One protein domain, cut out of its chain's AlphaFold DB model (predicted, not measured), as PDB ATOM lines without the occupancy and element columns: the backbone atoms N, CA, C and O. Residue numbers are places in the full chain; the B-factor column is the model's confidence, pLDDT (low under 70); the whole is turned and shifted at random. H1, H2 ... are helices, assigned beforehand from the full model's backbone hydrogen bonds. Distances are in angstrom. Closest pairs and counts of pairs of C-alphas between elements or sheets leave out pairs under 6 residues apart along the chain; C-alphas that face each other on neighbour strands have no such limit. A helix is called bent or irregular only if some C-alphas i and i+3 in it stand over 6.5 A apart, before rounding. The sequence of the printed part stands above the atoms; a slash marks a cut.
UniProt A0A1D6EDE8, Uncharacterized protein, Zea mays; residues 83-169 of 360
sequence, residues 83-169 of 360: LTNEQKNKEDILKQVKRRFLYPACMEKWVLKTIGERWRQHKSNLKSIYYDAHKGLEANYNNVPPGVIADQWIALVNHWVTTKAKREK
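AT A GLANCE: This is residues 83 to 169 of the 360 residues of an uncharacterized protein of Zea mays (UniProt A0A1D6EDE8). One long helix, H2, forms a bar; H1 crosses it near its first end, and the H3-H4 hairpin sits near its other end on the same side, leaving a gap between. The tips, residues 83 to 89 and 162 to 169, stick out. The printed part has 87 residues with five helices, H1 to H5, and no named strand: all helix, loose, radius of gyration of the C-alphas 16.2 A, spans 48 by 32 by 22 A.

IN THESE COORDINATES: H2, residues 105 to 130, measures 37.4 A from C-alpha 105 at (250.715, 229.880, 226.691); it is irregular, C-alphas 106 and 109 being 7.1 A apart. H1 is residues 83 to 98, 22.6 A; H3 137 to 142; H4 150 to 161, 16.7 A; H5 163 to 166, ending at C-alpha 166 (256.335, 197.042, 207.306).

HOW THE PARTS SIT: H2 touches H1, about perpendicular at 80 degrees, closest C-alphas Glu 108 and Leu 94, 7.1 A; H1 uses residues 90 to 94 alone. H2 and H4 are near each other. H3 and H4, a hairpin, touch at Tyr 141 and Ile 154, closest C-alphas, 5.7 A. H1 and H4 are apart. Every O i to N i+4 pair is within hydrogen-bond range in H1, H3 and H4, and 20 of 22 in H2; H5 is too short for one.

THE WHOLE: The C-alphas of Pro 104 and Gly 136, the two farthest apart, are 47.9 A apart. The printed part has no cut and no long link; residue 169 is under pLDDT 70.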
ATOM      1  N   LEU A  83     245.426 220.027 206.740       82.63
ATOM      2  CA  LEU A  83     246.054 221.043 207.595       82.63
ATOM      3  C   LEU A  83     245.041 221.663 208.570       82.63
ATOM      4  O   LEU A  83     245.350 221.833 209.753       82.63
ATOM      5  N   THR A  84     243.810 221.927 208.115       89.30
ATOM      6  CA  THR A  84     242.743 222.445 208.989       89.30
ATOM      7  C   THR A  84     242.332 221.443 210.072       89.30
ATOM      8  O   THR A  84     242.198 221.821 211.238       89.30
ATOM      9  N   ASN A  85     242.215 220.154 209.736       89.21
ATOM     10  CA  ASN A  85     241.894 219.096 210.696       89.21
ATOM     11  C   ASN A  85     243.019 218.886 211.722       89.21
ATOM     12  O   ASN A  85     242.754 218.738 212.916       89.21
ATOM     13  N   GLU A  86     244.281 218.926 211.290       88.33
ATOM     14  CA  GLU A  86     245.438 218.834 212.187       88.33
ATOM     15  C   GLU A  86     245.480 219.998 213.188       88.33
ATOM     16  O   GLU A  86     245.739 219.784 214.376       88.33
ATOM     17  N   GLN A  87     245.200 221.221 212.732       90.24
ATOM     18  CA  GLN A  87     245.158 222.401 213.591       90.24
ATOM     19  C   GLN A  87     243.998 222.331 214.595       90.24
ATOM     20  O   GLN A  87     244.214 222.504 215.796       90.24
ATOM     21  N   LYS A  88     242.802 221.949 214.135       94.37
ATOM     22  CA  LYS A  88     241.628 221.727 214.989       94.37
ATOM     23  C   LYS A  88     241.887 220.682 216.078       94.37
ATOM     24  O   LYS A  88     241.518 220.888 217.232       94.37
ATOM     25  N   ASN A  89     242.560 219.583 215.738       92.13
ATOM     26  CA  ASN A  89     242.920 218.546 216.705       92.13
ATOM     27  C   ASN A  89     243.899 219.069 217.767       92.13
ATOM     28  O   ASN A  89     243.726 218.792 218.954       92.13
ATOM     29  N   LYS A  90     244.913 219.852 217.369       94.00
ATOM     30  CA  LYS A  90     245.851 220.489 218.313       94.00
ATOM     31  C   LYS A  90     245.120 221.439 219.263       94.00
ATOM     32  O   LYS A  90     245.365 221.397 220.468       94.00
ATOM     33  N   GLU A  91     244.214 222.258 218.739       93.71
ATOM     34  CA  GLU A  91     243.421 223.205 219.525       93.71
ATOM     35  C   GLU A  91     242.468 222.504 220.493       93.71
ATOM     36  O   GLU A  91     242.409 222.891 221.663       93.71
ATOM     37  N   ASP A  92     241.782 221.436 220.067       95.58
ATOM     38  CA  ASP A  92     240.920 220.667 220.966       95.58
ATOM     39  C   ASP A  92     241.734 220.040 222.101       95.58
ATOM     40  O   ASP A  92     241.378 220.213 223.266       95.58
ATOM     41  N   ILE A  93     242.883 219.424 221.795       93.62
ATOM     42  CA  ILE A  93     243.809 218.887 222.805       93.62
ATOM     43  C   ILE A  93     244.193 219.972 223.821       93.62
ATOM     44  O   ILE A  93     244.068 219.759 225.031       93.62
ATOM     45  N   LEU A  94     244.631 221.147 223.355       93.93
ATOM     46  CA  LEU A  94     245.002 222.257 224.236       93.93
ATOM     47  C   LEU A  94     243.812 222.740 225.072       93.93
ATOM     48  O   LEU A  94     243.982 222.993 226.268       93.93
ATOM     49  N   LYS A  95     242.608 222.799 224.492       93.82
ATOM     50  CA  LYS A  95     241.364 223.119 225.202       93.82
ATOM     51  C   LYS A  95     241.081 222.091 226.299       93.82
ATOM     52  O   LYS A  95     240.732 222.491 227.406       93.82
ATOM     53  N   GLN A  96     241.275 220.790 226.051       94.39
ATOM     54  CA  GLN A  96     241.092 219.755 227.081       94.39
ATOM     55  C   GLN A  96     242.067 219.929 228.247       94.39
ATOM     56  O   GLN A  96     241.668 219.818 229.405       94.39
ATOM     57  N   VAL A  97     243.329 220.259 227.957       93.67
ATOM     58  CA  VAL A  97     244.346 220.491 228.991       93.67
ATOM     59  C   VAL A  97     244.036 221.763 229.788       93.67
ATOM     60  O   VAL A  97     244.075 221.722 231.017       93.67
ATOM     61  N   LYS A  98     243.655 222.868 229.124       92.29
ATOM     62  CA  LYS A  98     243.287 224.143 229.780       92.29
ATOM     63  C   LYS A  98     242.090 224.003 230.719       92.29
ATOM     64  O   LYS A  98     242.049 224.663 231.749       92.29
ATOM     65  N   ARG A  99     241.144 223.102 230.419       94.58
ATOM     66  CA  ARG A  99     240.005 222.810 231.312       94.58
ATOM     67  C   ARG A  99     240.418 222.192 232.652       94.58
ATOM     68  O   ARG A  99     239.637 222.241 233.596       94.58
ATOM     69  N   ARG A 100     241.604 221.578 232.744       93.74
ATOM     70  CA  ARG A 100     242.071 220.889 233.959       93.74
ATOM     71  C   ARG A 100     243.272 221.557 234.623       93.74
ATOM     72  O   ARG A 100     243.456 221.382 235.824       93.74
ATOM     73  N   PHE A 101     244.077 222.293 233.866       94.13
ATOM     74  CA  PHE A 101     245.332 222.872 234.329       94.13
ATOM     75  C   PHE A 101     245.443 224.337 233.913       94.13
ATOM     76  O   PHE A 101     245.217 224.673 232.752       94.13
ATOM     77  N   LEU A 102     245.882 225.184 234.845       93.78
ATOM     78  CA  LEU A 102     246.326 226.544 234.556       93.78
ATOM     79  C   LEU A 102     247.818 226.517 234.204       93.78
ATOM     80  O   LEU A 102     248.636 226.047 234.995       93.78
ATOM     81  N   TYR A 103     248.174 226.997 233.016       92.17
ATOM     82  CA  TYR A 103     249.555 227.038 232.533       92.17
ATOM     83  C   TYR A 103     249.757 228.220 231.567       92.17
ATOM     84  O   TYR A 103     248.794 228.653 230.931       92.17
ATOM     85  N   PRO A 104     250.984 228.757 231.430       93.54
ATOM     86  CA  PRO A 104     251.257 229.859 230.509       93.54
ATOM     87  C   PRO A 104     251.287 229.385 229.048       93.54
ATOM     88  O   PRO A 104     251.803 228.307 228.749       93.54
ATOM     89  N   ALA A 105     250.813 230.219 228.118       90.17
ATOM     90  CA  ALA A 105     250.715 229.880 226.691       90.17
ATOM     91  C   ALA A 105     252.060 229.476 226.048       90.17
ATOM     92  O   ALA A 105     252.098 228.646 225.142       90.17
ATOM     93  N   CYS A 106     253.194 229.966 226.566       93.98
ATOM     94  CA  CYS A 106     254.526 229.571 226.094       93.98
ATOM     95  C   CYS A 106     254.807 228.057 226.220       93.98
ATOM     96  O   CYS A 106     255.687 227.531 225.537       93.98
ATOM     97  N   MET A 107     254.042 227.344 227.055       93.31
ATOM     98  CA  MET A 107     254.178 225.905 227.279       93.31
ATOM     99  C   MET A 107     253.365 225.050 226.299       93.31
ATOM    100  O   MET A 107     253.568 223.839 226.264       93.31
ATOM    101  N   GLU A 108     252.484 225.624 225.473       94.44
ATOM    102  CA  GLU A 108     251.608 224.858 224.568       94.44
ATOM    103  C   GLU A 108     252.397 223.949 223.614       94.44
ATOM    104  O   GLU A 108     252.073 222.771 223.457       94.44
ATOM    105  N   LYS A 109     253.512 224.450 223.059       94.50
ATOM    106  CA  LYS A 109     254.424 223.651 222.220       94.50
ATOM    107  C   LYS A 109     254.971 222.432 222.970       94.50
ATOM    108  O   LYS A 109     255.056 221.340 222.409       94.50
ATOM    109  N   TRP A 110     255.338 222.606 224.240       95.33
ATOM    110  CA  TRP A 110     255.838 221.520 225.083       95.33
ATOM    111  C   TRP A 110     254.731 220.521 225.447       95.33
ATOM    112  O   TRP A 110     254.976 219.312 225.437       95.33
ATOM    113  N   VAL A 111     253.511 221.003 225.702       94.84
ATOM    114  CA  VAL A 111     252.330 220.165 225.960       94.84
ATOM    115  C   VAL A 111     252.029 219.282 224.750       94.84
ATOM    116  O   VAL A 111     251.983 218.059 224.890       94.84
ATOM    117  N   LEU A 112     251.909 219.870 223.555       95.39
ATOM    118  CA  LEU A 112     251.644 219.131 222.315       95.39
ATOM    119  C   LEU A 112     252.738 218.103 222.022       95.39
ATOM    120  O   LEU A 112     252.438 216.948 221.713       95.39
ATOM    121  N   LYS A 113     254.009 218.486 222.195       95.89
ATOM    122  CA  LYS A 113     255.140 217.563 222.052       95.89
ATOM    123  C   LYS A 113     255.019 216.375 223.006       95.89
ATOM    124  O   LYS A 113     255.144 215.227 222.584       95.89
ATOM    125  N   THR A 114     254.754 216.644 224.281       95.54
ATOM    126  CA  THR A 114     254.661 215.610 225.318       95.54
ATOM    127  C   THR A 114     253.496 214.660 225.046       95.54
ATOM    128  O   THR A 114     253.662 213.446 225.139       95.54
ATOM    129  N   ILE A 115     252.331 215.181 224.657       95.55
ATOM    130  CA  ILE A 115     251.167 214.362 224.291       95.55
ATOM    131  C   ILE A 115     251.472 213.506 223.059       95.55
ATOM    132  O   ILE A 115     251.189 212.310 223.075       95.55
ATOM    133  N   GLY A 116     252.121 214.064 222.035       95.58
ATOM    134  CA  GLY A 116     252.544 213.309 220.854       95.58
ATOM    135  C   GLY A 116     253.497 212.154 221.188       95.58
ATOM    136  O   GLY A 116     253.330 211.037 220.693       95.58
ATOM    137  N   GLU A 117     254.465 212.379 222.080       96.40
ATOM    138  CA  GLU A 117     255.356 211.322 222.579       96.40
ATOM    139  C   GLU A 117     254.585 210.228 223.327       96.40
ATOM    140  O   GLU A 117     254.816 209.038 223.095       96.40
ATOM    141  N   ARG A 118     253.633 210.615 224.185       97.40
ATOM    142  CA  ARG A 118     252.785 209.668 224.922       97.40
ATOM    143  C   ARG A 118     251.872 208.877 223.998       97.40
ATOM    144  O   ARG A 118     251.749 207.672 224.189       97.40
ATOM    145  N   TRP A 119     251.302 209.505 222.972       95.48
ATOM    146  CA  TRP A 119     250.488 208.825 221.968       95.48
ATOM    147  C   TRP A 119     251.302 207.794 221.182       95.48
ATOM    148  O   TRP A 119     250.875 206.652 221.013       95.48
ATOM    149  N   ARG A 120     252.519 208.153 220.757       94.66
ATOM    150  CA  ARG A 120     253.433 207.213 220.095       94.66
ATOM    151  C   ARG A 120     253.759 206.017 220.994       94.66
ATOM    152  O   ARG A 120     253.695 204.880 220.530       94.66
ATOM    153  N   GLN A 121     254.060 206.265 222.270       95.98
ATOM    154  CA  GLN A 121     254.317 205.198 223.240       95.98
ATOM    155  C   GLN A 121     253.081 204.322 223.465       95.98
ATOM    156  O   GLN A 121     253.196 203.102 223.496       95.98
ATOM    157  N   HIS A 122     251.898 204.929 223.581       96.07
ATOM    158  CA  HIS A 122     250.638 204.218 223.761       96.07
ATOM    159  C   HIS A 122     250.374 203.260 222.595       96.07
ATOM    160  O   HIS A 122     250.211 202.065 222.827       96.07
ATOM    161  N   LYS A 123     250.466 203.737 221.345       94.97
ATOM    162  CA  LYS A 123     250.344 202.888 220.147       94.97
ATOM    163  C   LYS A 123     251.354 201.735 220.141       94.97
ATOM    164  O   LYS A 123     250.993 200.606 219.817       94.97
ATOM    165  N   SER A 124     252.605 202.001 220.520       94.58
ATOM    166  CA  SER A 124     253.645 200.967 220.615       94.58
ATOM    167  C   SER A 124     253.308 199.905 221.665       94.58
ATOM    168  O   SER A 124     253.468 198.714 221.409       94.58
ATOM    169  N   ASN A 125     252.823 200.325 222.834       96.13
ATOM    170  CA  ASN A 125     252.434 199.416 223.907       96.13
ATOM    171  C   ASN A 125     251.230 198.559 223.500       96.13
ATOM    172  O   ASN A 125     251.250 197.351 223.717       96.13
ATOM    173  N   LEU A 126     250.218 199.158 222.859       95.53
ATOM    174  CA  LEU A 126     249.068 198.419 222.333       95.53
ATOM    175  C   LEU A 126     249.510 197.337 221.349       95.53
ATOM    176  O   LEU A 126     249.091 196.188 221.473       95.53
ATOM    177  N   LYS A 127     250.407 197.681 220.417       94.67
ATOM    178  CA  LYS A 127     250.955 196.717 219.461       94.67
ATOM    179  C   LYS A 127     251.672 195.569 220.168       94.67
ATOM    180  O   LYS A 127     251.475 194.419 219.816       94.67
ATOM    181  N   SER A 128     252.480 195.881 221.178       94.62
ATOM    182  CA  SER A 128     253.247 194.871 221.910       94.62
ATOM    183  C   SER A 128     252.382 193.868 222.678       94.62
ATOM    184  O   SER A 128     252.855 192.765 222.927       94.62
ATOM    185  N   ILE A 129     251.186 194.261 223.122       93.98
ATOM    186  CA  ILE A 129     250.346 193.440 224.007       93.98
ATOM    187  C   ILE A 129     249.216 192.752 223.229       93.98
ATOM    188  O   ILE A 129     248.914 191.593 223.495       93.98
ATOM    189  N   TYR A 130     248.588 193.456 222.282       94.62
ATOM    190  CA  TYR A 130     247.342 193.014 221.645       94.62
ATOM    191  C   TYR A 130     247.500 192.617 220.176       94.62
ATOM    192  O   TYR A 130     246.700 191.828 219.676       94.62
ATOM    193  N   TYR A 131     248.498 193.146 219.463       93.46
ATOM    194  CA  TYR A 131     248.685 192.808 218.054       93.46
ATOM    195  C   TYR A 131     249.522 191.539 217.910       93.46
ATOM    196  O   TYR A 131     250.671 191.490 218.350       93.46
ATOM    197  N   ASP A 132     248.968 190.543 217.226       92.11
ATOM    198  CA  ASP A 132     249.660 189.297 216.924       92.11
ATOM    199  C   ASP A 132     249.868 189.169 215.412       92.11
ATOM    200  O   ASP A 132     248.917 189.090 214.633       92.11
ATOM    201  N   ALA A 133     251.132 189.150 214.989       89.67
ATOM    202  CA  ALA A 133     251.497 189.053 213.579       89.67
ATOM    203  C   ALA A 133     251.190 187.676 212.963       89.67
ATOM    204  O   ALA A 133     251.114 187.573 211.741       89.67
ATOM    205  N   HIS A 134     251.032 186.632 213.783       90.93
ATOM    206  CA  HIS A 134     250.749 185.272 213.321       90.93
ATOM    207  C   HIS A 134     249.250 184.976 213.226       90.93
ATOM    208  O   HIS A 134     248.858 183.950 212.669       90.93
ATOM    209  N   LYS A 135     248.404 185.868 213.746       90.90
ATOM    210  CA  LYS A 135     246.950 185.766 213.637       90.90
ATOM    211  C   LYS A 135     246.435 186.507 212.406       90.90
ATOM    212  O   LYS A 135     247.034 187.470 211.933       90.90
ATOM    213  N   GLY A 136     245.287 186.055 211.903       90.76
ATOM    214  CA  GLY A 136     244.575 186.736 210.823       90.76
ATOM    215  C   GLY A 136     244.125 188.148 211.221       90.76
ATOM    216  O   GLY A 136     243.940 188.447 212.402       90.76
ATOM    217  N   LEU A 137     243.917 189.012 210.223       91.84
ATOM    218  CA  LEU A 137     243.492 190.404 210.436       91.84
ATOM    219  C   LEU A 137     242.176 190.502 211.208       91.84
ATOM    220  O   LEU A 137     242.080 191.295 212.138       91.84
ATOM    221  N   GLU A 138     241.208 189.642 210.893       92.63
ATOM    222  CA  GLU A 138     239.914 189.588 211.582       92.63
ATOM    223  C   GLU A 138     240.065 189.291 213.080       92.63
ATOM    224  O   GLU A 138     239.450 189.948 213.918       92.63
ATOM    225  N   ALA A 139     240.944 188.350 213.437       94.04
ATOM    226  CA  ALA A 139     241.234 188.038 214.834       94.04
ATOM    227  C   ALA A 139     241.900 189.224 215.554       94.04
ATOM    228  O   ALA A 139     241.604 189.472 216.722       94.04
ATOM    229  N   ASN A 140     242.753 189.981 214.856       94.26
ATOM    230  CA  ASN A 140     243.346 191.201 215.397       94.26
ATOM    231  C   ASN A 140     242.310 192.323 215.557       94.26
ATOM    232  O   ASN A 140     242.325 192.981 216.593       94.26
ATOM    233  N   TYR A 141     241.383 192.525 214.612       94.77
ATOM    234  CA  TYR A 141     240.304 193.519 214.748       94.77
ATOM    235  C   TYR A 141     239.400 193.229 215.946       94.77
ATOM    236  O   TYR A 141     239.034 194.153 216.666       94.77
ATOM    237  N   ASN A 142     239.101 191.951 216.195       93.06
ATOM    238  CA  ASN A 142     238.287 191.526 217.335       93.06
ATOM    239  C   ASN A 142     239.017 191.658 218.683       93.06
ATOM    240  O   ASN A 142     238.365 191.746 219.722       93.06
ATOM    241  N   ASN A 143     240.354 191.706 218.694       93.83
ATOM    242  CA  ASN A 143     241.152 191.874 219.911       93.83
ATOM    243  C   ASN A 143     241.271 193.353 220.327       93.83
ATOM    244  O   ASN A 143     242.374 193.893 220.436       93.83
ATOM    245  N   VAL A 144     240.129 194.019 220.519       94.14
ATOM    246  CA  VAL A 144     240.072 195.444 220.874       94.14
ATOM    247  C   VAL A 144     240.583 195.651 222.308       94.14
ATOM    248  O   VAL A 144     240.016 195.080 223.246       94.14
ATOM    249  N   PRO A 145     241.626 196.476 222.522       92.95
ATOM    250  CA  PRO A 145     242.134 196.754 223.861       92.95
ATOM    251  C   PRO A 145     241.095 197.467 224.747       92.95
ATOM    252  O   PRO A 145     240.393 198.364 224.267       92.95
ATOM    253  N   PRO A 146     241.031 197.169 226.060       93.68
ATOM    254  CA  PRO A 146     240.164 197.889 226.987       93.68
ATOM    255  C   PRO A 146     240.445 199.399 226.978       93.68
ATOM    256  O   PRO A 146     241.583 199.833 227.166       93.68
ATOM    257  N   GLY A 147     239.398 200.203 226.778       93.17
ATOM    258  CA  GLY A 147     239.478 201.669 226.737       93.17
ATOM    259  C   GLY A 147     239.849 202.269 225.376       93.17
ATOM    260  O   GLY A 147     239.889 203.492 225.261       93.17
ATOM    261  N   VAL A 148     240.091 201.449 224.348       94.96
ATOM    262  CA  VAL A 148     240.332 201.913 222.973       94.96
ATOM    263  C   VAL A 148     239.055 201.759 222.149       94.96
ATOM    264  O   VAL A 148     238.386 200.730 222.205       94.96
ATOM    265  N   ILE A 149     238.707 202.789 221.376       95.09
ATOM    266  CA  ILE A 149     237.550 202.758 220.471       95.09
ATOM    267  C   ILE A 149     237.841 201.785 219.318       95.09
ATOM    268  O   ILE A 149     238.912 201.852 218.711       95.09
ATOM    269  N   ALA A 150     236.886 200.910 218.991       94.57
ATOM    270  CA  ALA A 150     237.064 199.858 217.985       94.57
ATOM    271  C   ALA A 150     237.504 200.400 216.612       94.57
ATOM    272  O   ALA A 150     238.472 199.900 216.044       94.57
ATOM    273  N   ASP A 151     236.882 201.476 216.121       94.71
ATOM    274  CA  ASP A 151     237.239 202.088 214.832       94.71
ATOM    275  C   ASP A 151     238.690 202.598 214.809       94.71
ATOM    276  O   ASP A 151     239.415 202.402 213.832       94.71
ATOM    277  N   GLN A 152     239.152 203.189 215.918       94.56
ATOM    278  CA  GLN A 152     240.541 203.638 216.059       94.56
ATOM    279  C   GLN A 152     241.507 202.451 216.076       94.56
ATOM    280  O   GLN A 152     242.587 202.519 215.488       94.56
ATOM    281  N   TRP A 153     241.124 201.350 216.726       96.29
ATOM    282  CA  TRP A 153     241.917 200.125 216.727       96.29
ATOM    283  C   TRP A 153     242.043 199.528 215.322       96.29
ATOM    284  O   TRP A 153     243.155 199.231 214.886       96.29
ATOM    285  N   ILE A 154     240.937 199.425 214.583       94.68
ATOM    286  CA  ILE A 154     240.932 198.923 213.203       94.68
ATOM    287  C   ILE A 154     241.839 199.788 212.318       94.68
ATOM    288  O   ILE A 154     242.671 199.248 211.586       94.68
ATOM    289  N   ALA A 155     241.750 201.118 212.432       94.54
ATOM    290  CA  ALA A 155     242.626 202.038 211.706       94.54
ATOM    291  C   ALA A 155     244.117 201.806 212.028       94.54
ATOM    292  O   ALA A 155     244.949 201.765 211.118       94.54
ATOM    293  N   LEU A 156     244.466 201.575 213.300       94.84
ATOM    294  CA  LEU A 156     245.840 201.265 213.718       94.84
ATOM    295  C   LEU A 156     246.340 199.919 213.183       94.84
ATOM    296  O   LEU A 156     247.469 199.839 212.691       94.84
ATOM    297  N   VAL A 157     245.515 198.873 213.261       94.76
ATOM    298  CA  VAL A 157     245.854 197.544 212.733       94.76
ATOM    299  C   VAL A 157     246.075 197.624 211.227       94.76
ATOM    300  O   VAL A 157     247.103 197.156 210.738       94.76
ATOM    301  N   ASN A 158     245.178 198.297 210.501       94.68
ATOM    302  CA  ASN A 158     245.322 198.534 209.065       94.68
ATOM    303  C   ASN A 158     246.627 199.257 208.751       94.68
ATOM    304  O   ASN A 158     247.393 198.792 207.906       94.68
ATOM    305  N   HIS A 159     246.930 200.329 209.487       92.16
ATOM    306  CA  HIS A 159     248.180 201.062 209.341       92.16
ATOM    307  C   HIS A 159     249.409 200.149 209.493       92.16
ATOM    308  O   HIS A 159     250.308 200.207 208.657       92.16
ATOM    309  N   TRP A 160     249.462 199.264 210.496       91.99
ATOM    310  CA  TRP A 160     250.611 198.364 210.697       91.99
ATOM    311  C   TRP A 160     250.779 197.291 209.626       91.99
ATOM    312  O   TRP A 160     251.889 196.783 209.451       91.99
ATOM    313  N   VAL A 161     249.698 196.937 208.936       90.01
ATOM    314  CA  VAL A 161     249.710 195.934 207.867       90.01
ATOM    315  C   VAL A 161     250.167 196.546 206.544       90.01
ATOM    316  O   VAL A 161     250.679 195.815 205.694       90.01
ATOM    317  N   THR A 162     250.061 197.873 206.390       89.11
ATOM    318  CA  THR A 162     250.525 198.580 205.189       89.11
ATOM    319  C   THR A 162     251.997 198.305 204.879       89.11
ATOM    320  O   THR A 162     252.852 198.204 205.766       89.11
ATOM    321  N   THR A 163     252.327 198.276 203.584       82.33
ATOM    322  CA  THR A 163     253.708 198.100 203.107       82.33
ATOM    323  C   THR A 163     254.643 199.195 203.630       82.33
ATOM    324  O   THR A 163     255.823 198.933 203.862       82.33
ATOM    325  N   LYS A 164     254.120 200.417 203.848       82.38
ATOM    326  CA  LYS A 164     254.866 201.553 204.416       82.38
ATOM    327  C   LYS A 164     255.294 201.257 205.853       82.38
ATOM    328  O   LYS A 164     256.468 201.401 206.183       82.38
ATOM    329  N   ALA A 165     254.372 200.780 206.691       83.43
ATOM    330  CA  ALA A 165     254.679 200.450 208.080       83.43
ATOM    331  C   ALA A 165     255.601 199.229 208.213       83.43
ATOM    332  O   ALA A 165     256.471 199.215 209.086       83.43
ATOM    333  N   LYS A 166     255.457 198.226 207.336       81.77
ATOM    334  CA  LYS A 166     256.335 197.042 207.306       81.77
ATOM    335  C   LYS A 166     257.710 197.292 206.680       81.77
ATOM    336  O   LYS A 166     258.579 196.429 206.789       81.77
ATOM    337  N   ARG A 167     257.911 198.457 206.047       75.91
ATOM    338  CA  ARG A 167     259.141 198.834 205.329       75.91
ATOM    339  C   ARG A 167     259.566 197.789 204.287       75.91
ATOM    340  O   ARG A 167     260.746 197.574 204.067       75.91
ATOM    341  N   GLU A 168     258.607 197.118 203.650       72.73
ATOM    342  CA  GLU A 168     258.903 196.041 202.688       72.73
ATOM    343  C   GLU A 168     259.547 196.561 201.401       72.73
ATOM    344  O   GLU A 168     260.408 195.896 200.838       72.73
ATOM    345  N   LYS A 169     259.164 197.769 200.961       66.38
ATOM    346  CA  LYS A 169     259.725 198.409 199.759       66.38
ATOM    347  C   LYS A 169     261.182 198.852 199.926       66.38
ATOM    348  O   LYS A 169     261.816 199.197 198.940       66.38
TER     349      LYS A 169